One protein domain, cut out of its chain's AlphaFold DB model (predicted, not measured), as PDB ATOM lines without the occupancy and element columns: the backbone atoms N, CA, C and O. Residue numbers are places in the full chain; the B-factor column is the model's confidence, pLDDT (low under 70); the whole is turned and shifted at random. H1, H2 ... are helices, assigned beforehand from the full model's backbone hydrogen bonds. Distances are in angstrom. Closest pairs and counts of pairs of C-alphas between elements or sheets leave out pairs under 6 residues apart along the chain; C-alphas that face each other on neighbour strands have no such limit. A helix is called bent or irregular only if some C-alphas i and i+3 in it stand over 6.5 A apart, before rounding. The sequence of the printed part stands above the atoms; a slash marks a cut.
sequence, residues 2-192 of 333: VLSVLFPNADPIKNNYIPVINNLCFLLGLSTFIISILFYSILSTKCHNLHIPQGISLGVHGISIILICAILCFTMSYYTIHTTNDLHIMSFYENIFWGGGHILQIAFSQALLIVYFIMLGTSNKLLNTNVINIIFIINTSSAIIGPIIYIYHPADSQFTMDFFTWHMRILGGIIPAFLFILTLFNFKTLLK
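This is residues 2 to 192 of the 333 residues of the protein "Cytochrome C and Quinol oxidase polypeptide I family protein" of Ehrlichia sp. HF (UniProt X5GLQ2). An elongated up-and-down bundle of four helices or arms, H3, H4b, H5 and H6, makes the body, each running against the one before it in the chain, and H7 continues past H6 along its side. H2 packs on H3 with residues 38 to 45 and splays away toward its other end, where short H1 packs on residues 25 to 26. The printed part has 191 residues with eight named helices, H1 to H8 in chain order, and no named strand; the class is all helix. It is only just compact, close to loose, with a radius of gyration of the C-alphas of 19.0 A, and spans 58 by 36 by 31 A.

H1, residues 2 to 6, touches H2, residues 24 to 45; their closest C-alphas, Ser 4 and Phe 26, are 5.3 A apart. H2 and H3, residues 56 to 80, form a helical hairpin at a shallow tilt of 32 degrees, only just short of steep, with closest C-alphas Ser 41 and Ser 64 at 5.3 A. H4, residues 89 to 120, was assigned as one helix by its hydrogen bonds but is bent: C-alphas 96 and 99 are 7.3 A apart, and its arms H4a, residues 89 to 96, and H4b, residues 99 to 120, stand at a steep tilt of 55 degrees. H4a touches residues 74 to 78 of H3; the closest C-alphas, Ser 77 and Ile 96, are 5.2 A apart. H3 and H4b touch, opposite ways at 9 degrees, a shallow tilt; the closest C-alphas, Ala 70 and Gly 100, are 4.3 A apart. H5, residues 129 to 151, touches H3 the same way at a shallow tilt of 8 degrees, with closest C-alphas Cys 73 and Pro 147 at 4.8 A, and forms a hairpin with H4b. H6, residues 158 to 170, touches H4b, with closest C-alphas Gly 99 and Phe 164 at 6.0 A, and only just touches H5, its hairpin partner, with 3 pairs of C-alphas within 8 A. H7, residues 174 to 185, is close but not clearly touching to H4b, with closest C-alphas Ser 109 and Ile 175 at 7.0 A, and to H8, residues 187 to 190. Each O i to N i+4 pair is within hydrogen-bond range in H2, H4a, H6 and H7; the counts are 20 of 21 in H3, 17 of 18 in H4b, 10 of 19 in H5 and 0 of 1 in H1, where 1 of 2 O i to N i+3 pairs is within range, and H8 is too short for an O i to N i+4 pair.

H1 begins at C-alpha 2, (104.707, 90.631, 135.183). H2 is 32.2 A long, H3 35.9 A, H4b 32.0 A and H5 35.4 A from first to last C-alpha. H1 and H5 are irregular, but only just: C-alphas 2 and 5 are 6.6 A apart, as are C-alphas 144 and 147. H8 ends at C-alpha 190, (70.220, 72.220, 135.512).

The C-alphas farthest apart, those of Asn 85 and Lys 188, are 59.8 A apart, and the printed part has no cut. The link from H1 to H2 is long, 17 residues; within it residues 12 to 13 pair with 20 to 21, antiparallel. Mean pLDDT of the printed part is 90.6; residues 47 to 54, 83 to 87 and 122 to 126 are under 70.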
ATOM      1  N   VAL A   2     104.002  91.886 134.793       89.81
ATOM      2  CA  VAL A   2     104.707  90.631 135.183       89.81
ATOM      3  C   VAL A   2     106.226  90.799 135.327       89.81
ATOM      4  O   VAL A   2     106.792  90.415 136.343       89.81
ATOM      5  N   LEU A   3     106.878  91.440 134.354       91.19
ATOM      6  CA  LEU A   3     108.333  91.637 134.373       91.19
ATOM      7  C   LEU A   3     108.825  92.509 135.538       91.19
ATOM      8  O   LEU A   3     110.007  92.464 135.848       91.19
ATOM      9  N   SER A   4     107.943  93.269 136.201       91.25
ATOM     10  CA  SER A   4     108.317  94.196 137.282       91.25
ATOM     11  C   SER A   4     108.963  93.517 138.494       91.25
ATOM     12  O   SER A   4     109.712  94.176 139.205       91.25
ATOM     13  N   VAL A   5     108.717  92.216 138.698       90.44
ATOM     14  CA  VAL A   5     109.337  91.400 139.762       90.44
ATOM     15  C   VAL A   5     110.853  91.285 139.573       90.44
ATOM     16  O   VAL A   5     111.581  91.073 140.535       90.44
ATOM     17  N   LEU A   6     111.334  91.427 138.334       91.19
ATOM     18  CA  LEU A   6     112.752  91.317 137.990       91.19
ATOM     19  C   LEU A   6     113.506  92.651 138.120       91.19
ATOM     20  O   LEU A   6     114.718  92.682 137.924       91.19
ATOM     21  N   PHE A   7     112.808  93.754 138.408       88.81
ATOM     22  CA  PHE A   7     113.422  95.073 138.562       88.81
ATOM     23  C   PHE A   7     113.846  95.316 140.021       88.81
ATOM     24  O   PHE A   7     113.241  94.755 140.936       88.81
ATOM     25  N   PRO A   8     114.846  96.184 140.265       84.31
ATOM     26  CA  PRO A   8     115.180  96.637 141.615       84.31
ATOM     27  C   PRO A   8     113.969  97.270 142.322       84.31
ATOM     28  O   PRO A   8     113.097  97.844 141.664       84.31
ATOM     29  N   ASN A   9     113.938  97.211 143.658       80.50
ATOM     30  CA  ASN A   9     112.882  97.793 144.502       80.50
ATOM     31  C   ASN A   9     111.471  97.251 144.184       80.50
ATOM     32  O   ASN A   9     110.498  97.997 144.081       80.50
ATOM     33  N   ALA A  10     111.354  95.936 143.990       85.19
ATOM     34  CA  ALA A  10     110.086  95.252 143.749       85.19
ATOM     35  C   ALA A  10     109.345  94.910 145.058       85.19
ATOM     36  O   ALA A  10     108.974  93.756 145.284       85.19
ATOM     37  N   ASP A  11     109.121  95.904 145.920       87.81
ATOM     38  CA  ASP A  11     108.488  95.686 147.224       87.81
ATOM     39  C   ASP A  11     107.003  95.314 147.069       87.81
ATOM     40  O   ASP A  11     106.227  96.094 146.500       87.81
ATOM     41  N   PRO A  12     106.575  94.131 147.558       90.75
ATOM     42  CA  PRO A  12     105.198  93.686 147.427       90.75
ATOM     43  C   PRO A  12     104.313  94.303 148.515       90.75
ATOM     44  O   PRO A  12     104.445  94.009 149.706       90.75
ATOM     45  N   ILE A  13     103.331  95.088 148.092       90.69
ATOM     46  CA  ILE A  13     102.298  95.672 148.940       90.69
ATOM     47  C   ILE A  13     101.049  94.799 148.852       90.69
ATOM     48  O   ILE A  13     100.439  94.622 147.797       90.69
ATOM     49  N   LYS A  14     100.671  94.220 149.993       88.19
ATOM     50  CA  LYS A  14      99.568  93.256 150.102       88.19
ATOM     51  C   LYS A  14      98.246  93.930 150.474       88.19
ATOM     52  O   LYS A  14      97.501  93.370 151.284       88.19
ATOM     53  N   ASN A  15      97.961  95.119 149.942       89.81
ATOM     54  CA  ASN A  15      96.670  95.789 150.126       89.81
ATOM     55  C   ASN A  15      95.529  94.920 149.580       89.81
ATOM     56  O   ASN A  15      95.738  93.980 148.808       89.81
ATOM     57  N   ASN A  16      94.314  95.176 150.049       87.50
ATOM     58  CA  ASN A  16      93.140  94.488 149.538       87.50
ATOM     59  C   ASN A  16      92.873  94.906 148.077       87.50
ATOM     60  O   ASN A  16      93.286  95.978 147.634       87.50
ATOM     61  N   TYR A  17      92.166  94.045 147.340       88.75
ATOM     62  CA  TYR A  17      91.790  94.205 145.927       88.75
ATOM     63  C   TYR A  17      92.918  94.045 144.904       88.75
ATOM     64  O   TYR A  17      92.980  93.002 144.253       88.75
ATOM     65  N   ILE A  18      93.783  95.048 144.737       92.25
ATOM     66  CA  ILE A  18      94.850  95.037 143.724       92.25
ATOM     67  C   ILE A  18      96.201  95.098 144.439       92.25
ATOM     68  O   ILE A  18      96.651  96.197 144.753       92.25
ATOM     69  N   PRO A  19      96.858  93.955 144.717       91.44
ATOM     70  CA  PRO A  19      98.210  93.950 145.261       91.44
ATOM     71  C   PRO A  19      99.171  94.657 144.308       91.44
ATOM     72  O   PRO A  19      99.145  94.407 143.099       91.44
ATOM     73  N   VAL A  20     100.030  95.515 144.852       92.81
ATOM     74  CA  VAL A  20     100.952  96.336 144.062       92.81
ATOM     75  C   VAL A  20     102.388  95.937 144.331       92.81
ATOM     76  O   VAL A  20     102.783  95.736 145.472       92.81
ATOM     77  N   ILE A  21     103.191  95.859 143.274       92.88
ATOM     78  CA  ILE A  21     104.645  95.956 143.404       92.88
ATOM     79  C   ILE A  21     104.978  97.435 143.274       92.88
ATOM     80  O   ILE A  21     104.634  98.043 142.259       92.88
ATOM     81  N   ASN A  22     105.585  98.030 144.300       89.38
ATOM     82  CA  ASN A  22     105.763  99.479 144.372       89.38
ATOM     83  C   ASN A  22     106.900  99.990 143.474       89.38
ATOM     84  O   ASN A  22     107.908 100.509 143.945       89.38
ATOM     85  N   ASN A  23     106.740  99.838 142.160       90.12
ATOM     86  CA  ASN A  23     107.659 100.370 141.171       90.12
ATOM     87  C   ASN A  23     106.924 100.866 139.918       90.12
ATOM     88  O   ASN A  23     105.799 100.467 139.602       90.12
ATOM     89  N   LEU A  24     107.596 101.745 139.175       91.25
ATOM     90  CA  LEU A  24     107.022 102.395 137.998       91.25
ATOM     91  C   LEU A  24     106.620 101.388 136.907       91.25
ATOM     92  O   LEU A  24     105.576 101.539 136.280       91.25
ATOM     93  N   CYS A  25     107.414 100.331 136.696       93.44
ATOM     94  CA  CYS A  25     107.132  99.305 135.686       93.44
ATOM     95  C   CYS A  25     105.825  98.541 135.975       93.44
ATOM     96  O   CYS A  25     105.057  98.214 135.058       93.44
ATOM     97  N   PHE A  26     105.558  98.244 137.249       94.56
ATOM     98  CA  PHE A  26     104.318  97.611 137.672       94.56
ATOM     99  C   PHE A  26     103.135  98.549 137.447       94.56
ATOM    100  O   PHE A  26     102.193  98.148 136.764       94.56
ATOM    101  N   LEU A  27     103.222  99.787 137.945       93.00
ATOM    102  CA  LEU A  27     102.150 100.781 137.853       93.00
ATOM    103  C   LEU A  27     101.793 101.114 136.400       93.00
ATOM    104  O   LEU A  27     100.620 101.052 136.047       93.00
ATOM    105  N   LEU A  28     102.783 101.344 135.528       94.56
ATOM    106  CA  LEU A  28     102.537 101.552 134.094       94.56
ATOM    107  C   LEU A  28     101.833 100.347 133.467       94.56
ATOM    108  O   LEU A  28     100.855 100.505 132.741       94.56
ATOM    109  N   GLY A  29     102.288  99.132 133.786       95.62
ATOM    110  CA  GLY A  29     101.649  97.913 133.302       95.62
ATOM    111  C   GLY A  29     100.201  97.765 133.779       95.62
ATOM    112  O   GLY A  29      99.333  97.396 132.989       95.62
ATOM    113  N   LEU A  30      99.937  98.078 135.047       95.25
ATOM    114  CA  LEU A  30      98.597  98.059 135.623       95.25
ATOM    115  C   LEU A  30      97.693  99.097 134.940       95.25
ATOM    116  O   LEU A  30      96.599  98.747 134.499       95.25
ATOM    117  N   SER A  31      98.166 100.334 134.763       94.88
ATOM    118  CA  SER A  31      97.432 101.388 134.054       94.88
ATOM    119  C   SER A  31      97.117 100.986 132.613       94.88
ATOM    120  O   SER A  31      95.966 101.093 132.191       94.88
ATOM    121  N   THR A  32      98.092 100.445 131.869       96.31
ATOM    122  CA  THR A  32      97.850  99.967 130.497       96.31
ATOM    123  C   THR A  32      96.820  98.844 130.447       96.31
ATOM    124  O   THR A  32      95.982  98.826 129.548       96.31
ATOM    125  N   PHE A  33      96.839  97.929 131.420       95.88
ATOM    126  CA  PHE A  33      95.891  96.821 131.496       95.88
ATOM    127  C   PHE A  33      94.464  97.317 131.754       95.88
ATOM    128  O   PHE A  33      93.548  96.945 131.022       95.88
ATOM    129  N   ILE A  34      94.288  98.213 132.731       95.00
ATOM    130  CA  ILE A  34      92.986  98.807 133.070       95.00
ATOM    131  C   ILE A  34      92.417  99.588 131.877       95.00
ATOM    132  O   ILE A  34      91.266  99.368 131.493       95.00
ATOM    133  N   ILE A  35      93.228 100.449 131.250       95.31
ATOM    134  CA  ILE A  35      92.809 101.246 130.087       95.31
ATOM    135  C   ILE A  35      92.438 100.337 128.913       95.31
ATOM    136  O   ILE A  35      91.423 100.570 128.259       95.31
ATOM    137  N   SER A  36      93.213  99.276 128.665       96.50
ATOM    138  CA  SER A  36      92.923  98.328 127.584       96.50
ATOM    139  C   SER A  36      91.584  97.628 127.800       96.50
ATOM    140  O   SER A  36      90.782  97.560 126.874       96.50
ATOM    141  N   ILE A  37      91.309  97.143 129.017       95.62
ATOM    142  CA  ILE A  37      90.037  96.480 129.333       95.62
ATOM    143  C   ILE A  37      88.858  97.431 129.135       95.62
ATOM    144  O   ILE A  37      87.883  97.044 128.490       95.62
ATOM    145  N   LEU A  38      88.953  98.668 129.635       96.06
ATOM    146  CA  LEU A  38      87.908  99.672 129.429       96.06
ATOM    147  C   LEU A  38      87.696  99.953 127.934       96.06
ATOM    148  O   LEU A  38      86.567  99.993 127.449       96.06
ATOM    149  N   PHE A  39      88.782 100.139 127.186       96.00
ATOM    150  CA  PHE A  39      88.703 100.413 125.758       96.00
ATOM    151  C   PHE A  39      88.024  99.262 125.003       96.00
ATOM    152  O   PHE A  39      87.089  99.495 124.234       96.00
ATOM    153  N   TYR A  40      88.420  98.014 125.272       94.00
ATOM    154  CA  TYR A  40      87.792  96.840 124.666       94.00
ATOM    155  C   TYR A  40      86.331  96.661 125.084       94.00
ATOM    156  O   TYR A  40      85.518  96.271 124.245       94.00
ATOM    157  N   SER A  41      85.963  96.979 126.331       94.50
ATOM    158  CA  SER A  41      84.561  96.907 126.752       94.50
ATOM    159  C   SER A  41      83.709  97.910 125.969       94.50
ATOM    160  O   SER A  41      82.664  97.533 125.439       94.50
ATOM    161  N   ILE A  42      84.186  99.149 125.797       93.94
ATOM    162  CA  ILE A  42      83.492 100.178 125.008       93.94
ATOM    163  C   ILE A  42      83.414  99.775 123.533       93.94
ATOM    164  O   ILE A  42      82.384  99.973 122.900       93.94
ATOM    165  N   LEU A  43      84.469  99.190 122.962       92.00
ATOM    166  CA  LEU A  43      84.406  98.690 121.587       92.00
ATOM    167  C   LEU A  43      83.372  97.568 121.428       92.00
ATOM    168  O   LEU A  43      82.672  97.532 120.417       92.00
ATOM    169  N   SER A  44      83.236  96.695 122.428       88.12
ATOM    170  CA  SER A  44      82.301  95.566 122.377       88.12
ATOM    171  C   SER A  44      80.828  95.992 122.289       88.12
ATOM    172  O   SER A  44      80.013  95.249 121.744       88.12
ATOM    173  N   THR A  45      80.481  97.208 122.733       86.38
ATOM    174  CA  THR A  45      79.109  97.735 122.621       86.38
ATOM    175  C   THR A  45      78.722  98.077 121.183       86.38
ATOM    176  O   THR A  45      77.547  98.016 120.832       86.38
ATOM    177  N   LYS A  46      79.706  98.361 120.317       82.62
ATOM    178  CA  LYS A  46      79.488  98.681 118.897       82.62
ATOM    179  C   LYS A  46      79.276  97.445 118.022       82.62
ATOM    180  O   LYS A  46      78.948  97.580 116.843       82.62
ATOM    181  N   CYS A  47      79.452  96.238 118.561       67.38
ATOM    182  CA  CYS A  47      79.249  94.984 117.840       67.38
ATOM    183  C   CYS A  47      77.745  94.668 117.674       67.38
ATOM    184  O   CYS A  47      77.232  93.710 118.244       67.38
ATOM    185  N   HIS A  48      77.037  95.473 116.873       56.72
ATOM    186  CA  HIS A  48      75.592  95.353 116.627       56.72
ATOM    187  C   HIS A  48      75.188  94.153 115.747       56.72
ATOM    188  O   HIS A  48      74.036  93.732 115.792       56.72
ATOM    189  N   ASN A  49      76.118  93.575 114.975       53.19
ATOM    190  CA  ASN A  49      75.814  92.579 113.933       53.19
ATOM    191  C   ASN A  49      75.837  91.112 114.397       53.19
ATOM    192  O   ASN A  49      75.776  90.198 113.574       53.19
ATOM    193  N   LEU A  50      75.936  90.854 115.698       59.62
ATOM    194  CA  LEU A  50      75.903  89.494 116.230       59.62
ATOM    195  C   LEU A  50      74.461  89.140 116.614       59.62
ATOM    196  O   LEU A  50      73.760  89.966 117.193       59.62
ATOM    197  N   HIS A  51      74.016  87.916 116.308       62.53
ATOM    198  CA  HIS A  51      72.732  87.353 116.759       62.53
ATOM    199  C   HIS A  51      72.747  87.134 118.288       62.53
ATOM    200  O   HIS A  51      72.738  86.008 118.784       62.53
ATOM    201  N   ILE A  52      72.854  88.221 119.048       65.81
ATOM    202  CA  ILE A  52      72.894  88.224 120.504       65.81
ATOM    203  C   ILE A  52      71.450  88.076 121.006       65.81
ATOM    204  O   ILE A  52      70.586  88.844 120.572       65.81
ATOM    205  N   PRO A  53      71.159  87.129 121.920       68.25
ATOM    206  CA  PRO A  53      69.832  87.000 122.510       68.25
ATOM    207  C   PRO A  53      69.344  88.330 123.095       68.25
ATOM    208  O   PRO A  53      70.113  89.074 123.714       68.25
ATOM    209  N   GLN A  54      68.059  88.629 122.900       67.31
ATOM    210  CA  GLN A  54      67.460  89.891 123.329       67.31
ATOM    211  C   GLN A  54      67.707  90.119 124.836       67.31
ATOM    212  O   GLN A  54      67.457  89.240 125.654       67.31
ATOM    213  N   GLY A  55      68.248  91.289 125.193       79.31
ATOM    214  CA  GLY A  55      68.602  91.670 126.570       79.31
ATOM    215  C   GLY A  55      70.074  91.471 126.965       79.31
ATOM    216  O   GLY A  55      70.591  92.248 127.765       79.31
ATOM    217  N   ILE A  56      70.816  90.541 126.346       88.25
ATOM    218  CA  ILE A  56      72.257  90.350 126.638       88.25
ATOM    219  C   ILE A  56      73.090  91.578 126.248       88.25
ATOM    220  O   ILE A  56      74.040  91.927 126.946       88.25
ATOM    221  N   SER A  57      72.708  92.272 125.171       88.94
ATOM    222  CA  SER A  57      73.362  93.520 124.758       88.94
ATOM    223  C   SER A  57      73.346  94.571 125.873       88.94
ATOM    224  O   SER A  57      74.366  95.209 126.122       88.94
ATOM    225  N   LEU A  58      72.240  94.691 126.621       91.62
ATOM    226  CA  LEU A  58      72.154  95.604 127.766       91.62
ATOM    227  C   LEU A  58      73.178  95.225 128.842       91.62
ATOM    228  O   LEU A  58      73.854  96.098 129.382       91.62
ATOM    229  N   GLY A  59      73.361  93.924 129.083       93.75
ATOM    230  CA  GLY A  59      74.415  93.400 129.949       93.75
ATOM    231  C   GLY A  59      75.815  93.875 129.544       93.75
ATOM    232  O   GLY A  59      76.553  94.390 130.386       93.75
ATOM    233  N   VAL A  60      76.151  93.759 128.253       93.12
ATOM    234  CA  VAL A  60      77.444  94.177 127.668       93.12
ATOM    235  C   VAL A  60      77.667  95.689 127.797       93.12
ATOM    236  O   VAL A  60      78.747  96.124 128.202       93.12
ATOM    237  N   HIS A  61      76.642  96.500 127.520       94.00
ATOM    238  CA  HIS A  61      76.701  97.950 127.733       94.00
ATOM    239  C   HIS A  61      76.919  98.281 129.215       94.00
ATOM    240  O   HIS A  61      77.772  99.106 129.548       94.00
ATOM    241  N   GLY A  62      76.206  97.579 130.101       96.38
ATOM    242  CA  GLY A  62      76.341  97.707 131.549       96.38
ATOM    243  C   GLY A  62      77.763  97.454 132.047       96.38
ATOM    244  O   GLY A  62      78.254  98.238 132.853       96.38
ATOM    245  N   ILE A  63      78.478  96.448 131.518       97.00
ATOM    246  CA  ILE A  63      79.891  96.202 131.875       97.00
ATOM    247  C   ILE A  63      80.745  97.448 131.634       97.00
ATOM    248  O   ILE A  63      81.529  97.825 132.502       97.00
ATOM    249  N   SER A  64      80.581  98.107 130.486       96.88
ATOM    250  CA  SER A  64      81.352  99.316 130.179       96.88
ATOM    251  C   SER A  64      81.054 100.444 131.161       96.88
ATOM    252  O   SER A  64      81.981 101.092 131.637       96.88
ATOM    253  N   ILE A  65      79.783 100.640 131.521       98.06
ATOM    254  CA  ILE A  65      79.377 101.640 132.518       98.06
ATOM    255  C   ILE A  65      80.006 101.325 133.882       98.06
ATOM    256  O   ILE A  65      80.615 102.201 134.490       98.06
ATOM    257  N   ILE A  66      79.930 100.071 134.338       98.56
ATOM    258  CA  ILE A  66      80.495  99.649 135.627       98.56
ATOM    259  C   ILE A  66      82.020  99.858 135.655       98.56
ATOM    260  O   ILE A  66      82.554 100.348 136.649       98.56
ATOM    261  N   LEU A  67      82.728  99.537 134.567       98.44
ATOM    262  CA  LEU A  67      84.177  99.748 134.465       98.44
ATOM    263  C   LEU A  67      84.556 101.236 134.474       98.44
ATOM    264  O   LEU A  67      85.540 101.604 135.118       98.44
ATOM    265  N   ILE A  68      83.763 102.098 133.827       98.38
ATOM    266  CA  ILE A  68      83.920 103.557 133.929       98.38
ATOM    267  C   ILE A  68      83.747 103.997 135.386       98.38
ATOM    268  O   ILE A  68      84.599 104.715 135.905       98.38
ATOM    269  N   CYS A  69      82.702 103.526 136.074       98.62
ATOM    270  CA  CYS A  69      82.484 103.821 137.491       98.62
ATOM    271  C   CYS A  69      83.656 103.356 138.369       98.62
ATOM    272  O   CYS A  69      84.074 104.102 139.248       98.62
ATOM    273  N   ALA A  70      84.235 102.176 138.114       98.31
ATOM    274  CA  ALA A  70      85.405 101.694 138.851       98.31
ATOM    275  C   ALA A  70      86.631 102.605 138.657       98.31
ATOM    276  O   ALA A  70      87.315 102.932 139.627       98.31
ATOM    277  N   ILE A  71      86.887 103.059 137.425       98.00
ATOM    278  CA  ILE A  71      87.987 103.989 137.120       98.00
ATOM    279  C   ILE A  71      87.743 105.361 137.753       98.00
ATOM    280  O   ILE A  71      88.676 105.947 138.306       98.00
ATOM    281  N   LEU A  72      86.501 105.851 137.733       98.38
ATOM    282  CA  LEU A  72      86.121 107.065 138.453       98.38
ATOM    283  C   LEU A  72      86.365 106.911 139.956       98.38
ATOM    284  O   LEU A  72      86.968 107.805 140.538       98.38
ATOM    285  N   CYS A  73      86.008 105.776 140.567       98.25
ATOM    286  CA  CYS A  73      86.322 105.504 141.972       98.25
ATOM    287  C   CYS A  73      87.832 105.543 142.245       98.25
ATOM    288  O   CYS A  73      88.246 106.203 143.190       98.25
ATOM    289  N   PHE A  74      88.667 104.887 141.428       97.44
ATOM    290  CA  PHE A  74      90.127 104.936 141.611       97.44
ATOM    291  C   PHE A  74      90.677 106.362 141.482       97.44
ATOM    292  O   PHE A  74      91.518 106.783 142.273       97.44
ATOM    293  N   THR A  75      90.175 107.113 140.501       97.00
ATOM    294  CA  THR A  75      90.634 108.475 140.207       97.00
ATOM    295  C   THR A  75      90.211 109.446 141.305       97.00
ATOM    296  O   THR A  75      91.040 110.177 141.836       97.00
ATOM    297  N   MET A  76      88.933 109.436 141.686       97.75
ATOM    298  CA  MET A  76      88.411 110.277 142.763       97.75
ATOM    299  C   MET A  76      89.019 109.902 144.111       97.75
ATOM    300  O   MET A  76      89.323 110.792 144.900       97.75
ATOM    301  N   SER A  77      89.270 108.612 144.354       96.56
ATOM    302  CA  SER A  77      89.958 108.180 145.566       96.56
ATOM    303  C   SER A  77      91.350 108.808 145.670       96.56
ATOM    304  O   SER A  77      91.657 109.443 146.672       96.56
ATOM    305  N   TYR A  78      92.143 108.770 144.594       94.81
ATOM    306  CA  TYR A  78      93.460 109.414 144.560       94.81
ATOM    307  C   TYR A  78      93.418 110.917 144.904       94.81
ATOM    308  O   TYR A  78      94.265 111.390 145.656       94.81
ATOM    309  N   TYR A  79      92.427 111.662 144.398       94.88
ATOM    310  CA  TYR A  79      92.320 113.110 144.633       94.88
ATOM    311  C   TYR A  79      91.705 113.504 145.980       94.88
ATOM    312  O   TYR A  79      91.837 114.655 146.387       94.88
ATOM    313  N   THR A  80      91.015 112.587 146.656       94.50
ATOM    314  CA  THR A  80      90.295 112.882 147.904       94.50
ATOM    315  C   THR A  80      91.015 112.379 149.152       94.50
ATOM    316  O   THR A  80      90.533 112.614 150.252       94.50
ATOM    317  N   ILE A  81      92.167 111.716 149.020       92.06
ATOM    318  CA  ILE A  81      93.017 111.359 150.166       92.06
ATOM    319  C   ILE A  81      93.703 112.624 150.688       92.06
ATOM    320  O   ILE A  81      94.453 113.277 149.961       92.06
ATOM    321  N   HIS A  82      93.481 112.956 151.960       82.31
ATOM    322  CA  HIS A  82      94.018 114.175 152.567       82.31
ATOM    323  C   HIS A  82      95.374 113.965 153.255       82.31
ATOM    324  O   HIS A  82      96.167 114.898 153.358       82.31
ATOM    325  N   THR A  83      95.670 112.747 153.714       65.12
ATOM    326  CA  THR A  83      96.853 112.445 154.541       65.12
ATOM    327  C   THR A  83      98.034 111.872 153.745       65.12
ATOM    328  O   THR A  83      98.556 110.810 154.047       65.12
ATOM    329  N   THR A  84      98.519 112.552 152.707       60.94
ATOM    330  CA  THR A  84      99.586 111.989 151.846       60.94
ATOM    331  C   THR A  84     100.983 111.943 152.480       60.94
ATOM    332  O   THR A  84     101.775 111.089 152.092       60.94
ATOM    333  N   ASN A  85     101.293 112.803 153.458       53.34
ATOM    334  CA  ASN A  85     102.656 112.918 154.003       53.34
ATOM    335  C   ASN A  85     102.991 111.916 155.128       53.34
ATOM    336  O   ASN A  85     104.168 111.626 155.318       53.34
ATOM    337  N   ASP A  86     101.985 111.345 155.807       54.53
ATOM    338  CA  ASP A  86     102.170 110.426 156.952       54.53
ATOM    339  C   ASP A  86     101.531 109.036 156.747       54.53
ATOM    340  O   ASP A  86     101.636 108.156 157.608       54.53
ATOM    341  N   LEU A  87     100.849 108.797 155.618       64.75
ATOM    342  CA  LEU A  87     100.242 107.494 155.355       64.75
ATOM    343  C   LEU A  87     101.314 106.448 155.047       64.75
ATOM    344  O   LEU A  87     102.054 106.533 154.066       64.75
ATOM    345  N   HIS A  88     101.318 105.381 155.843       82.00
ATOM    346  CA  HIS A  88     102.021 104.155 155.496       82.00
ATOM    347  C   HIS A  88     101.571 103.698 154.098       82.00
ATOM    348  O   HIS A  88     100.373 103.620 153.821       82.00
ATOM    349  N   ILE A  89     102.517 103.357 153.219       87.81
ATOM    350  CA  ILE A  89     102.257 103.099 151.790       87.81
ATOM    351  C   ILE A  89     101.167 102.045 151.530       87.81
ATOM    352  O   ILE A  89     100.408 102.119 150.567       87.81
ATOM    353  N   MET A  90     101.050 101.080 152.440       88.50
ATOM    354  CA  MET A  90      99.971 100.095 152.463       88.50
ATOM    355  C   MET A  90      98.583 100.747 152.546       88.50
ATOM    356  O   MET A  90      97.705 100.399 151.763       88.50
ATOM    357  N   SER A  91      98.389 101.686 153.474       90.12
ATOM    358  CA  SER A  91      97.116 102.379 153.691       90.12
ATOM    359  C   SER A  91      96.750 103.269 152.506       90.12
ATOM    360  O   SER A  91      95.584 103.351 152.137       90.12
ATOM    361  N   PHE A  92      97.747 103.874 151.855       91.88
ATOM    362  CA  PHE A  92      97.538 104.630 150.620       91.88
ATOM    363  C   PHE A  92      96.916 103.759 149.517       91.88
ATOM    364  O   PHE A  92      95.853 104.093 148.993       91.88
ATOM    365  N   TYR A  93      97.520 102.608 149.203       93.44
ATOM    366  CA  TYR A  93      96.967 101.702 148.189       93.44
ATOM    367  C   TYR A  93      95.659 101.038 148.630       93.44
ATOM    368  O   TYR A  93      94.790 100.793 147.793       93.44
ATOM    369  N   GLU A  94      95.488 100.776 149.926       93.25
ATOM    370  CA  GLU A  94      94.220 100.299 150.481       93.25
ATOM    371  C   GLU A  94      93.083 101.278 150.153       93.25
ATOM    372  O   GLU A  94      92.106 100.874 149.524       93.25
ATOM    373  N   ASN A  95      93.247 102.563 150.478       94.31
ATOM    374  CA  ASN A  95      92.229 103.595 150.259       94.31
ATOM    375  C   ASN A  95      91.976 103.845 148.762       94.31
ATOM    376  O   ASN A  95      90.822 103.966 148.337       94.31
ATOM    377  N   ILE A  96      93.032 103.848 147.936       95.00
ATOM    378  CA  ILE A  96      92.903 103.990 146.477       95.00
ATOM    379  C   ILE A  96      92.056 102.869 145.887       95.00
ATOM    380  O   ILE A  96      91.119 103.137 145.131       95.00
ATOM    381  N   PHE A  97      92.370 101.616 146.215       96.81
ATOM    382  CA  PHE A  97      91.738 100.482 145.551       96.81
ATOM    383  C   PHE A  97      90.447 100.006 146.204       96.81
ATOM    384  O   PHE A  97      89.740  99.221 145.572       96.81
ATOM    385  N   TRP A  98      90.107 100.471 147.410       96.94
ATOM    386  CA  TRP A  98      88.926 100.004 148.131       96.94
ATOM    387  C   TRP A  98      87.650 100.155 147.303       96.94
ATOM    388  O   TRP A  98      87.060  99.154 146.897       96.94
ATOM    389  N   GLY A  99      87.240 101.384 146.987       97.44
ATOM    390  CA  GLY A  99      85.964 101.622 146.311       97.44
ATOM    391  C   GLY A  99      85.908 101.031 144.908       97.44
ATOM    392  O   GLY A  99      85.011 100.250 144.593       97.44
ATOM    393  N   GLY A 100      86.903 101.328 144.068       97.62
ATOM    394  CA  GLY A 100      86.946 100.781 142.709       97.62
ATOM    395  C   GLY A 100      87.062  99.253 142.689       97.62
ATOM    396  O   GLY A 100      86.477  98.609 141.824       97.62
ATOM    397  N   GLY A 101      87.717  98.653 143.685       97.00
ATOM    398  CA  GLY A 101      87.784  97.208 143.870       97.00
ATOM    399  C   GLY A 101      86.425  96.565 144.161       97.00
ATOM    400  O   GLY A 101      86.125  95.519 143.586       97.00
ATOM    401  N   HIS A 102      85.575  97.201 144.977       96.56
ATOM    402  CA  HIS A 102      84.189  96.754 145.182       96.56
ATOM    403  C   HIS A 102      83.388  96.860 143.874       96.56
ATOM    404  O   HIS A 102      82.732  95.900 143.472       96.56
ATOM    405  N   ILE A 103      83.513  97.976 143.146       98.12
ATOM    406  CA  ILE A 103      82.817  98.163 141.861       98.12
ATOM    407  C   ILE A 103      83.279  97.153 140.798       98.12
ATOM    408  O   ILE A 103      82.456  96.640 140.038       98.12
ATOM    409  N   LEU A 104      84.562  96.779 140.767       96.69
ATOM    410  CA  LEU A 104      85.057  95.733 139.864       96.69
ATOM    411  C   LEU A 104      84.368  94.382 140.098       96.69
ATOM    412  O   LEU A 104      84.099  93.668 139.132       96.69
ATOM    413  N   GLN A 105      84.025  94.029 141.341       95.69
ATOM    414  CA  GLN A 105      83.283  92.790 141.611       95.69
ATOM    415  C   GLN A 105      81.889  92.794 140.961       95.69
ATOM    416  O   GLN A 105      81.424  91.750 140.503       95.69
ATOM    417  N   ILE A 106      81.258  93.967 140.843       97.31
ATOM    418  CA  ILE A 106      79.978  94.146 140.142       97.31
ATOM    419  C   ILE A 106      80.150  93.937 138.629       97.31
ATOM    420  O   ILE A 106      79.288  93.349 137.977       97.31
ATOM    421  N   ALA A 107      81.293  94.332 138.053       97.31
ATOM    422  CA  ALA A 107      81.589  94.047 136.647       97.31
ATOM    423  C   ALA A 107      81.705  92.534 136.398       97.31
ATOM    424  O   ALA A 107      81.173  92.017 135.414       97.31
ATOM    425  N   PHE A 108      82.347  91.801 137.314       95.94
ATOM    426  CA  PHE A 108      82.438  90.344 137.221       95.94
ATOM    427  C   PHE A 108      81.090  89.646 137.443       95.94
ATOM    428  O   PHE A 108      80.801  88.676 136.742       95.94
ATOM    429  N   SER A 109      80.231  90.144 138.342       96.94
ATOM    430  CA  SER A 109      78.871  89.603 138.500       96.94
ATOM    431  C   SER A 109      78.018  89.841 137.247       96.94
ATOM    432  O   SER A 109      77.279  88.951 136.824       96.94
ATOM    433  N   GLN A 110      78.185  90.993 136.588       97.25
ATOM    434  CA  GLN A 110      77.546  91.304 135.308       97.25
ATOM    435  C   GLN A 110      78.008  90.337 134.209       97.25
ATOM    436  O   GLN A 110      77.187  89.794 133.468       97.25
ATOM    437  N   ALA A 111      79.314  90.080 134.126       97.00
ATOM    438  CA  ALA A 111      79.883  89.146 133.160       97.00
ATOM    439  C   ALA A 111      79.428  87.699 133.421       97.00
ATOM    440  O   ALA A 111      79.084  86.989 132.474       97.00
ATOM    441  N   LEU A 112      79.336  87.289 134.694       97.56
ATOM    442  CA  LEU A 112      78.724  86.019 135.082       97.56
ATOM    443  C   LEU A 112      77.298  85.916 134.529       97.56
ATOM    444  O   LEU A 112      76.971  84.896 133.933       97.56
ATOM    445  N   LEU A 113      76.461  86.949 134.692       96.12
ATOM    446  CA  LEU A 113      75.056  86.907 134.259       96.12
ATOM    447  C   LEU A 113      74.936  86.749 132.743       96.12
ATOM    448  O   LEU A 113      74.134  85.944 132.270       96.12
ATOM    449  N   ILE A 114      75.765  87.475 131.988       94.88
ATOM    450  CA  ILE A 114      75.833  87.362 130.526       94.88
ATOM    451  C   ILE A 114      76.109  85.915 130.122       94.88
ATOM    452  O   ILE A 114      75.349  85.331 129.348       94.88
ATOM    453  N   VAL A 115      77.168  85.320 130.673       95.06
ATOM    454  CA  VAL A 115      77.550  83.946 130.339       95.06
ATOM    455  C   VAL A 115      76.482  82.951 130.788       95.06
ATOM    456  O   VAL A 115      76.110  82.062 130.022       95.06
ATOM    457  N   TYR A 116      75.950  83.121 131.998       94.75
ATOM    458  CA  TYR A 116      74.930  82.246 132.564       94.75
ATOM    459  C   TYR A 116      73.682  82.199 131.673       94.75
ATOM    460  O   TYR A 116      73.191  81.118 131.352       94.75
ATOM    461  N   PHE A 117      73.196  83.356 131.216       92.50
ATOM    462  CA  PHE A 117      72.031  83.437 130.333       92.50
ATOM    463  C   PHE A 117      72.306  82.913 128.922       92.50
ATOM    464  O   PHE A 117      71.451  82.221 128.367       92.50
ATOM    465  N   ILE A 118      73.496  83.162 128.359       90.94
ATOM    466  CA  ILE A 118      73.896  82.569 127.071       90.94
ATOM    467  C   ILE A 118      73.876  81.038 127.157       90.94
ATOM    468  O   ILE A 118      73.359  80.376 126.257       90.94
ATOM    469  N   MET A 119      74.426  80.472 128.233       90.94
ATOM    470  CA  MET A 119      74.516  79.023 128.410       90.94
ATOM    471  C   MET A 119      73.171  78.374 128.736       90.94
ATOM    472  O   MET A 119      72.904  77.278 128.250       90.94
ATOM    473  N   LEU A 120      72.332  79.021 129.549       89.88
ATOM    474  CA  LEU A 120      71.016  78.495 129.919       89.88
ATOM    475  C   LEU A 120      70.029  78.511 128.738       89.88
ATOM    476  O   LEU A 120      69.147  77.656 128.669       89.88
ATOM    477  N   GLY A 121      70.207  79.442 127.798       82.12
ATOM    478  CA  GLY A 121      69.411  79.537 126.578       82.12
ATOM    479  C   GLY A 121      67.998  80.096 126.788       82.12
ATOM    480  O   GLY A 121      67.535  80.337 127.903       82.12
ATOM    481  N   THR A 122      67.293  80.311 125.677       63.34
ATOM    482  CA  THR A 122      65.992  81.007 125.612       63.34
ATOM    483  C   THR A 122      64.782  80.125 125.933       63.34
ATOM    484  O   THR A 122      63.660  80.618 125.990       63.34
ATOM    485  N   SER A 123      64.962  78.823 126.177       57.50
ATOM    486  CA  SER A 123      63.857  77.878 126.421       57.50
ATOM    487  C   SER A 123      63.257  77.951 127.836       57.50
ATOM    488  O   SER A 123      62.482  77.078 128.228       57.50
ATOM    489  N   ASN A 124      63.630  78.953 128.631       66.81
ATOM    490  CA  ASN A 124      63.214  79.098 130.021       66.81
ATOM    491  C   ASN A 124      62.079  80.120 130.156       66.81
ATOM    492  O   ASN A 124      62.266  81.305 129.895       66.81
ATOM    493  N   LYS A 125      60.917  79.667 130.638       64.75
ATOM    494  CA  LYS A 125      59.707  80.494 130.780       64.75
ATOM    495  C   LYS A 125      59.872  81.697 131.724       64.75
ATOM    496  O   LYS A 125      59.127  82.659 131.579       64.75
ATOM    497  N   LEU A 126      60.812  81.656 132.674       69.81
ATOM    498  CA  LEU A 126      61.073  82.772 133.598       69.81
ATOM    499  C   LEU A 126      62.035  83.819 133.041       69.81
ATOM    500  O   LEU A 126      62.045  84.954 133.511       69.81
ATOM    501  N   LEU A 127      62.844  83.451 132.050       78.19
ATOM    502  CA  LEU A 127      63.810  84.347 131.425       78.19
ATOM    503  C   LEU A 127      63.192  84.999 130.197       78.19
ATOM    504  O   LEU A 127      63.632  84.790 129.068       78.19
ATOM    505  N   ASN A 128      62.156  85.804 130.430       83.94
ATOM    506  CA  ASN A 128      61.737  86.758 129.416       83.94
ATOM    507  C   ASN A 128      62.724  87.940 129.368       83.94
ATOM    508  O   ASN A 128      63.485  88.198 130.307       83.94
ATOM    509  N   THR A 129      62.683  88.685 128.267       86.12
ATOM    510  CA  THR A 129      63.552  89.843 128.035       86.12
ATOM    511  C   THR A 129      63.462  90.884 129.158       86.12
ATOM    512  O   THR A 129      64.464  91.506 129.498       86.12
ATOM    513  N   ASN A 130      62.293  91.048 129.788       89.31
ATOM    514  CA  ASN A 130      62.097  92.031 130.855       89.31
ATOM    515  C   ASN A 130      62.871  91.664 132.123       89.31
ATOM    516  O   ASN A 130      63.564  92.518 132.668       89.31
ATOM    517  N   VAL A 131      62.802  90.409 132.572       90.88
ATOM    518  CA  VAL A 131      63.545  89.938 133.754       90.88
ATOM    519  C   VAL A 131      65.050  90.072 133.525       90.88
ATOM    520  O   VAL A 131      65.753  90.583 134.396       90.88
ATOM    521  N   ILE A 132      65.530  89.681 132.339       91.62
ATOM    522  CA  ILE A 132      66.940  89.821 131.944       91.62
ATOM    523  C   ILE A 132      67.370  91.297 131.967       91.62
ATOM    524  O   ILE A 132      68.404  91.633 132.543       91.62
ATOM    525  N   ASN A 133      66.570  92.196 131.390       92.94
ATOM    526  CA  ASN A 133      66.874  93.626 131.386       92.94
ATOM    527  C   ASN A 133      66.886  94.207 132.804       92.94
ATOM    528  O   ASN A 133      67.817  94.925 133.153       92.94
ATOM    529  N   ILE A 134      65.885  93.880 133.627       95.25
ATOM    530  CA  ILE A 134      65.764  94.388 134.998       95.25
ATOM    531  C   ILE A 134      66.991  94.005 135.822       95.25
ATOM    532  O   ILE A 134      67.578  94.878 136.457       95.25
ATOM    533  N   ILE A 135      67.420  92.737 135.798       96.31
ATOM    534  CA  ILE A 135      68.562  92.315 136.617       96.31
ATOM    535  C   ILE A 135      69.872  92.971 136.160       96.31
ATOM    536  O   ILE A 135      70.667  93.395 136.999       96.31
ATOM    537  N   PHE A 136      70.070  93.147 134.848       96.69
ATOM    538  CA  PHE A 136      71.225  93.878 134.329       96.69
ATOM    539  C   PHE A 136      71.189  95.370 134.678       96.69
ATOM    540  O   PHE A 136      72.240  95.932 134.996       96.69
ATOM    541  N   ILE A 137      70.013  96.009 134.647       96.88
ATOM    542  CA  ILE A 137      69.841  97.408 135.063       96.88
ATOM    543  C   ILE A 137      70.138  97.544 136.554       96.88
ATOM    544  O   ILE A 137      70.921  98.412 136.920       96.88
ATOM    545  N   ILE A 138      69.586  96.677 137.408       97.50
ATOM    546  CA  ILE A 138      69.829  96.705 138.859       97.50
ATOM    547  C   ILE A 138      71.332  96.631 139.159       97.50
ATOM    548  O   ILE A 138      71.851  97.454 139.912       97.50
ATOM    549  N   ASN A 139      72.038  95.684 138.539       97.38
ATOM    550  CA  ASN A 139      73.470  95.499 138.766       97.38
ATOM    551  C   ASN A 139      74.324  96.630 138.165       97.38
ATOM    552  O   ASN A 139      75.355  96.987 138.717       97.38
ATOM    553  N   THR A 140      73.897  97.238 137.057       97.75
ATOM    554  CA  THR A 140      74.598  98.403 136.487       97.75
ATOM    555  C   THR A 140      74.384  99.644 137.352       97.75
ATOM    556  O   THR A 140      75.336 100.349 137.681       97.75
ATOM    557  N   SER A 141      73.143  99.901 137.765       97.19
ATOM    558  CA  SER A 141      72.777 101.052 138.591       97.19
ATOM    559  C   SER A 141      73.426 101.007 139.971       97.19
ATOM    560  O   SER A 141      73.800 102.056 140.491       97.19
ATOM    561  N   SER A 142      73.622  99.817 140.552       96.75
ATOM    562  CA  SER A 142      74.328  99.689 141.831       96.75
ATOM    563  C   SER A 142      75.763 100.222 141.754       96.75
ATOM    564  O   SER A 142      76.231 100.824 142.719       96.75
ATOM    565  N   ALA A 143      76.443 100.086 140.609       97.75
ATOM    566  CA  ALA A 143      77.802 100.589 140.424       97.75
ATOM    567  C   ALA A 143      77.892 102.119 140.310       97.75
ATOM    568  O   ALA A 143      78.886 102.700 140.744       97.75
ATOM    569  N   ILE A 144      76.858 102.775 139.769       97.06
ATOM    570  CA  ILE A 144      76.826 104.235 139.548       97.06
ATOM    571  C   ILE A 144      76.916 105.007 140.869       97.06
ATOM    572  O   ILE A 144      77.503 106.086 140.919       97.06
ATOM    573  N   ILE A 145      76.389 104.435 141.954       94.81
ATOM    574  CA  ILE A 145      76.429 105.040 143.293       94.81
ATOM    575  C   ILE A 145      77.873 105.121 143.819       94.81
ATOM    576  O   ILE A 145      78.203 106.036 144.567       94.81
ATOM    577  N   GLY A 146      78.750 104.207 143.385       96.31
ATOM    578  CA  GLY A 146      80.146 104.116 143.811       96.31
ATOM    579  C   GLY A 146      80.908 105.438 143.729       96.31
ATOM    580  O   GLY A 146      81.302 105.947 144.768       96.31
ATOM    581  N   PRO A 147      81.115 106.036 142.544       97.88
ATOM    582  CA  PRO A 147      81.882 107.277 142.428       97.88
ATOM    583  C   PRO A 147      81.216 108.486 143.109       97.88
ATOM    584  O   PRO A 147      81.918 109.391 143.547       97.88
ATOM    585  N   ILE A 148      79.884 108.502 143.246       97.00
ATOM    586  CA  ILE A 148      79.144 109.624 143.854       97.00
ATOM    587  C   ILE A 148      79.558 109.842 145.316       97.00
ATOM    588  O   ILE A 148      79.567 110.983 145.779       97.00
ATOM    589  N   ILE A 149      79.947 108.784 146.037       96.69
ATOM    590  CA  ILE A 149      80.322 108.900 147.452       96.69
ATOM    591  C   ILE A 149      81.520 109.828 147.675       96.69
ATOM    592  O   ILE A 149      81.544 110.581 148.650       96.69
ATOM    593  N   TYR A 150      82.467 109.833 146.735       97.06
ATOM    594  CA  TYR A 150      83.703 110.604 146.835       97.06
ATOM    595  C   TYR A 150      83.491 112.115 146.681       97.06
ATOM    596  O   TYR A 150      84.395 112.891 146.972       97.06
ATOM    597  N   ILE A 151      82.299 112.552 146.257       96.38
ATOM    598  CA  ILE A 151      81.922 113.973 146.234       96.38
ATOM    599  C   ILE A 151      81.712 114.500 147.662       96.38
ATOM    600  O   ILE A 151      81.960 115.673 147.928       96.38
ATOM    601  N   TYR A 152      81.257 113.640 148.575       95.62
ATOM    602  CA  TYR A 152      80.853 114.026 149.930       95.62
ATOM    603  C   TYR A 152      81.823 113.547 151.008       95.62
ATOM    604  O   TYR A 152      81.940 114.188 152.051       95.62
ATOM    605  N   HIS A 153      82.506 112.424 150.774       96.00
ATOM    606  CA  HIS A 153      83.379 111.799 151.759       96.00
ATOM    607  C   HIS A 153      84.737 111.445 151.152       96.00
ATOM    608  O   HIS A 153      84.785 110.813 150.093       96.00
ATOM    609  N   PRO A 154      85.847 111.798 151.819       95.19
ATOM    610  CA  PRO A 154      87.166 111.469 151.317       95.19
ATOM    611  C   PRO A 154      87.445 109.970 151.419       95.19
ATOM    612  O   PRO A 154      86.834 109.244 152.217       95.19
ATOM    613  N   ALA A 155      88.366 109.491 150.590       95.38
ATOM    614  CA  ALA A 155      88.668 108.068 150.496       95.38
ATOM    615  C   ALA A 155      89.348 107.477 151.732       95.38
ATOM    616  O   ALA A 155      89.209 106.283 151.980       95.38
ATOM    617  N   ASP A 156      90.062 108.298 152.500       93.56
ATOM    618  CA  ASP A 156      90.708 107.914 153.757       93.56
ATOM    619  C   ASP A 156      89.762 107.983 154.971       93.56
ATOM    620  O   ASP A 156      90.182 107.725 156.098       93.56
ATOM    621  N   SER A 157      88.470 108.270 154.764       94.12
ATOM    622  CA  SER A 157      87.471 108.219 155.835       94.12
ATOM    623  C   SER A 157      86.931 106.807 156.079       94.12
ATOM    624  O   SER A 157      86.639 106.049 155.150       94.12
ATOM    625  N   GLN A 158      86.683 106.489 157.353       93.56
ATOM    626  CA  GLN A 158      86.023 105.238 157.743       93.56
ATOM    627  C   GLN A 158      84.626 105.106 157.115       93.56
ATOM    628  O   GLN A 158      84.226 104.013 156.726       93.56
ATOM    629  N   PHE A 159      83.910 106.224 156.942       96.19
ATOM    630  CA  PHE A 159      82.587 106.231 156.318       96.19
ATOM    631  C   PHE A 159      82.618 105.674 154.892       96.19
ATOM    632  O   PHE A 159      81.796 104.829 154.548       96.19
ATOM    633  N   THR A 160      83.582 106.101 154.072       96.38
ATOM    634  CA  THR A 160      83.744 105.586 152.706       96.38
ATOM    635  C   THR A 160      84.038 104.085 152.712       96.38
ATOM    636  O   THR A 160      83.464 103.332 151.921       96.38
ATOM    637  N   MET A 161      84.885 103.623 153.636       94.44
ATOM    638  CA  MET A 161      85.227 102.204 153.771       94.44
ATOM    639  C   MET A 161      83.998 101.352 154.133       94.44
ATOM    640  O   MET A 161      83.727 100.325 153.492       94.44
ATOM    641  N   ASP A 162      83.220 101.813 155.113       95.06
ATOM    642  CA  ASP A 162      81.991 101.165 155.571       95.06
ATOM    643  C   ASP A 162      80.904 101.194 154.494       95.06
ATOM    644  O   ASP A 162      80.226 100.185 154.279       95.06
ATOM    645  N   PHE A 163      80.775 102.312 153.771       97.12
ATOM    646  CA  PHE A 163      79.835 102.464 152.664       97.12
ATOM    647  C   PHE A 163      80.038 101.368 151.618       97.12
ATOM    648  O   PHE A 163      79.094 100.642 151.314       97.12
ATOM    649  N   PHE A 164      81.260 101.193 151.106       96.75
ATOM    650  CA  PHE A 164      81.534 100.169 150.092       96.75
ATOM    651  C   PHE A 164      81.344  98.742 150.628       96.75
ATOM    652  O   PHE A 164      80.851  97.871 149.905       96.75
ATOM    653  N   THR A 165      81.646  98.513 151.909       93.94
ATOM    654  CA  THR A 165      81.410  97.217 152.565       93.94
ATOM    655  C   THR A 165      79.919  96.876 152.588       93.94
ATOM    656  O   THR A 165      79.511  95.799 152.146       93.94
ATOM    657  N   TRP A 166      79.079  97.798 153.065       94.31
ATOM    658  CA  TRP A 166      77.628  97.603 153.124       94.31
ATOM    659  C   TRP A 166      76.977  97.585 151.744       94.31
ATOM    660  O   TRP A 166      76.083  96.774 151.496       94.31
ATOM    661  N   HIS A 167      77.465  98.421 150.830       95.56
ATOM    662  CA  HIS A 167      77.074  98.429 149.425       95.56
ATOM    663  C   HIS A 167      77.233  97.045 148.796       95.56
ATOM    664  O   HIS A 167      76.269  96.527 148.231       95.56
ATOM    665  N   MET A 168      78.382  96.386 148.977       93.94
ATOM    666  CA  MET A 168      78.577  95.028 148.461       93.94
ATOM    667  C   MET A 168      77.780  93.964 149.215       93.94
ATOM    668  O   MET A 168      77.280  93.038 148.577       93.94
ATOM    669  N   ARG A 169      77.597  94.089 150.533       92.31
ATOM    670  CA  ARG A 169      76.758  93.142 151.293       92.31
ATOM    671  C   ARG A 169      75.303  93.155 150.834       92.31
ATOM    672  O   ARG A 169      74.689  92.098 150.726       92.31
ATOM    673  N   ILE A 170      74.759  94.340 150.565       93.50
ATOM    674  CA  ILE A 170      73.351  94.512 150.200       93.50
ATOM    675  C   ILE A 170      73.174  94.360 148.688       93.50
ATOM    676  O   ILE A 170      72.511  93.430 148.233       93.50
ATOM    677  N   LEU A 171      73.779  95.246 147.893       94.50
ATOM    678  CA  LEU A 171      73.570  95.269 146.443       94.50
ATOM    679  C   LEU A 171      74.323  94.137 145.739       94.50
ATOM    680  O   LEU A 171      73.775  93.520 144.826       94.50
ATOM    681  N   GLY A 172      75.531  93.795 146.197       92.44
ATOM    682  CA  GLY A 172      76.268  92.632 145.689       92.44
ATOM    683  C   GLY A 172      75.579  91.294 146.002       92.44
ATOM    684  O   GLY A 172      75.738  90.335 145.247       92.44
ATOM    685  N   GLY A 173      74.746  91.242 147.049       93.06
ATOM    686  CA  GLY A 173      73.939  90.075 147.423       93.06
ATOM    687  C   GLY A 173      72.742  89.790 146.502       93.06
ATOM    688  O   GLY A 173      72.210  88.677 146.514       93.06
ATOM    689  N   ILE A 174      72.336  90.743 145.653       96.12
ATOM    690  CA  ILE A 174      71.163  90.591 144.774       96.12
ATOM    691  C   ILE A 174      71.388  89.498 143.720       96.12
ATOM    692  O   ILE A 174      70.516  88.656 143.505       96.12
ATOM    693  N   ILE A 175      72.558  89.474 143.073       96.25
ATOM    694  CA  ILE A 175      72.861  88.507 142.006       96.25
ATOM    695  C   ILE A 175      72.904  87.052 142.500       96.25
ATOM    696  O   ILE A 175      72.240  86.215 141.881       96.25
ATOM    697  N   PRO A 176      73.618  86.698 143.589       95.88
ATOM    698  CA  PRO A 176      73.599  85.325 144.089       95.88
ATOM    699  C   PRO A 176      72.203  84.881 144.540       95.88
ATOM    700  O   PRO A 176      71.844  83.724 144.317       95.88
ATOM    701  N   ALA A 177      71.396  85.781 145.116       96.00
ATOM    702  CA  ALA A 177      70.008  85.484 145.470       96.00
ATOM    703  C   ALA A 177      69.147  85.223 144.221       96.00
ATOM    704  O   ALA A 177      68.430  84.223 144.151       96.00
ATOM    705  N   PHE A 178      69.269  86.078 143.202       95.81
ATOM    706  CA  PHE A 178      68.569  85.916 141.930       95.81
ATOM    707  C   PHE A 178      68.906  84.582 141.248       95.81
ATOM    708  O   PHE A 178      67.997  83.856 140.844       95.81
ATOM    709  N   LEU A 179      70.189  84.216 141.151       95.38
ATOM    710  CA  LEU A 179      70.600  82.949 140.531       95.38
ATOM    711  C   LEU A 179      70.140  81.725 141.316       95.38
ATOM    712  O   LEU A 179      69.792  80.712 140.703       95.38
ATOM    713  N   PHE A 180      70.120  81.811 142.647       95.81
ATOM    714  CA  PHE A 180      69.585  80.749 143.489       95.81
ATOM    715  C   PHE A 180      68.108  80.503 143.175       95.81
ATOM    716  O   PHE A 180      67.723  79.380 142.851       95.81
ATOM    717  N   ILE A 181      67.301  81.568 143.157       94.69
ATOM    718  CA  ILE A 181      65.877  81.501 142.800       94.69
ATOM    719  C   ILE A 181      65.709  80.955 141.376       94.69
ATOM    720  O   ILE A 181      64.954  80.007 141.158       94.69
ATOM    721  N   LEU A 182      66.455  81.491 140.407       92.88
ATOM    722  CA  LEU A 182      66.423  81.026 139.022       92.88
ATOM    723  C   LEU A 182      66.746  79.528 138.916       92.88
ATOM    724  O   LEU A 182      66.103  78.808 138.150       92.88
ATOM    725  N   THR A 183      67.713  79.057 139.703       92.56
ATOM    726  CA  THR A 183      68.120  77.652 139.765       92.56
ATOM    727  C   THR A 183      67.027  76.770 140.345       92.56
ATOM    728  O   THR A 183      66.760  75.720 139.766       92.56
ATOM    729  N   LEU A 184      66.336  77.197 141.406       93.06
ATOM    730  CA  LEU A 184      65.202  76.455 141.972       93.06
ATOM    731  C   LEU A 184      64.116  76.195 140.924       93.06
ATOM    732  O   LEU A 184      63.664  75.062 140.754       93.06
ATOM    733  N   PHE A 185      63.756  77.214 140.146       91.25
ATOM    734  CA  PHE A 185      62.759  77.060 139.088       91.25
ATOM    735  C   PHE A 185      63.245  76.250 137.879       91.25
ATOM    736  O   PHE A 185      62.432  75.723 137.120       91.25
ATOM    737  N   ASN A 186      64.560  76.134 137.690       90.06
ATOM    738  CA  ASN A 186      65.174  75.431 136.561       90.06
ATOM    739  C   ASN A 186      65.891  74.148 136.971       90.06
ATOM    740  O   ASN A 186      66.647  73.582 136.181       90.06
ATOM    741  N   PHE A 187      65.622  73.654 138.178       91.00
ATOM    742  CA  PHE A 187      66.398  72.593 138.801       91.00
ATOM    743  C   PHE A 187      66.472  71.334 137.928       91.00
ATOM    744  O   PHE A 187      67.556  70.832 137.645       91.00
ATOM    745  N   LYS A 188      65.333  70.890 137.374       91.75
ATOM    746  CA  LYS A 188      65.273  69.730 136.461       91.75
ATOM    747  C   LYS A 188      66.135  69.905 135.204       91.75
ATOM    748  O   LYS A 188      66.715  68.935 134.723       91.75
ATOM    749  N   THR A 189      66.211  71.118 134.661       91.25
ATOM    750  CA  THR A 189      67.059  71.423 133.499       91.25
ATOM    751  C   THR A 189      68.528  71.414 133.898       91.25
ATOM    752  O   THR A 189      69.336  70.778 133.224       91.25
ATOM    753  N   LEU A 190      68.854  72.058 135.018       93.06
ATOM    754  CA  LEU A 190      70.220  72.220 135.512       93.06
ATOM    755  C   LEU A 190      70.849  70.914 136.026       93.06
ATOM    756  O   LEU A 190      72.070  70.797 136.058       93.06
ATOM    757  N   LEU A 191      70.035  69.904 136.354       93.56
ATOM    758  CA  LEU A 191      70.502  68.549 136.664       93.56
ATOM    759  C   LEU A 191      71.038  67.785 135.446       93.56
ATOM    760  O   LEU A 191      71.755  66.795 135.615       93.56
ATOM    761  N   LYS A 192      70.709  68.204 134.217       93.62
ATOM    762  CA  LYS A 192      71.255  67.560 133.016       93.62
ATOM    763  C   LYS A 192      72.750  67.863 132.910       93.62
ATOM    764  O   LYS A 192      73.177  68.991 133.135       93.62
TER     765      LYS A 192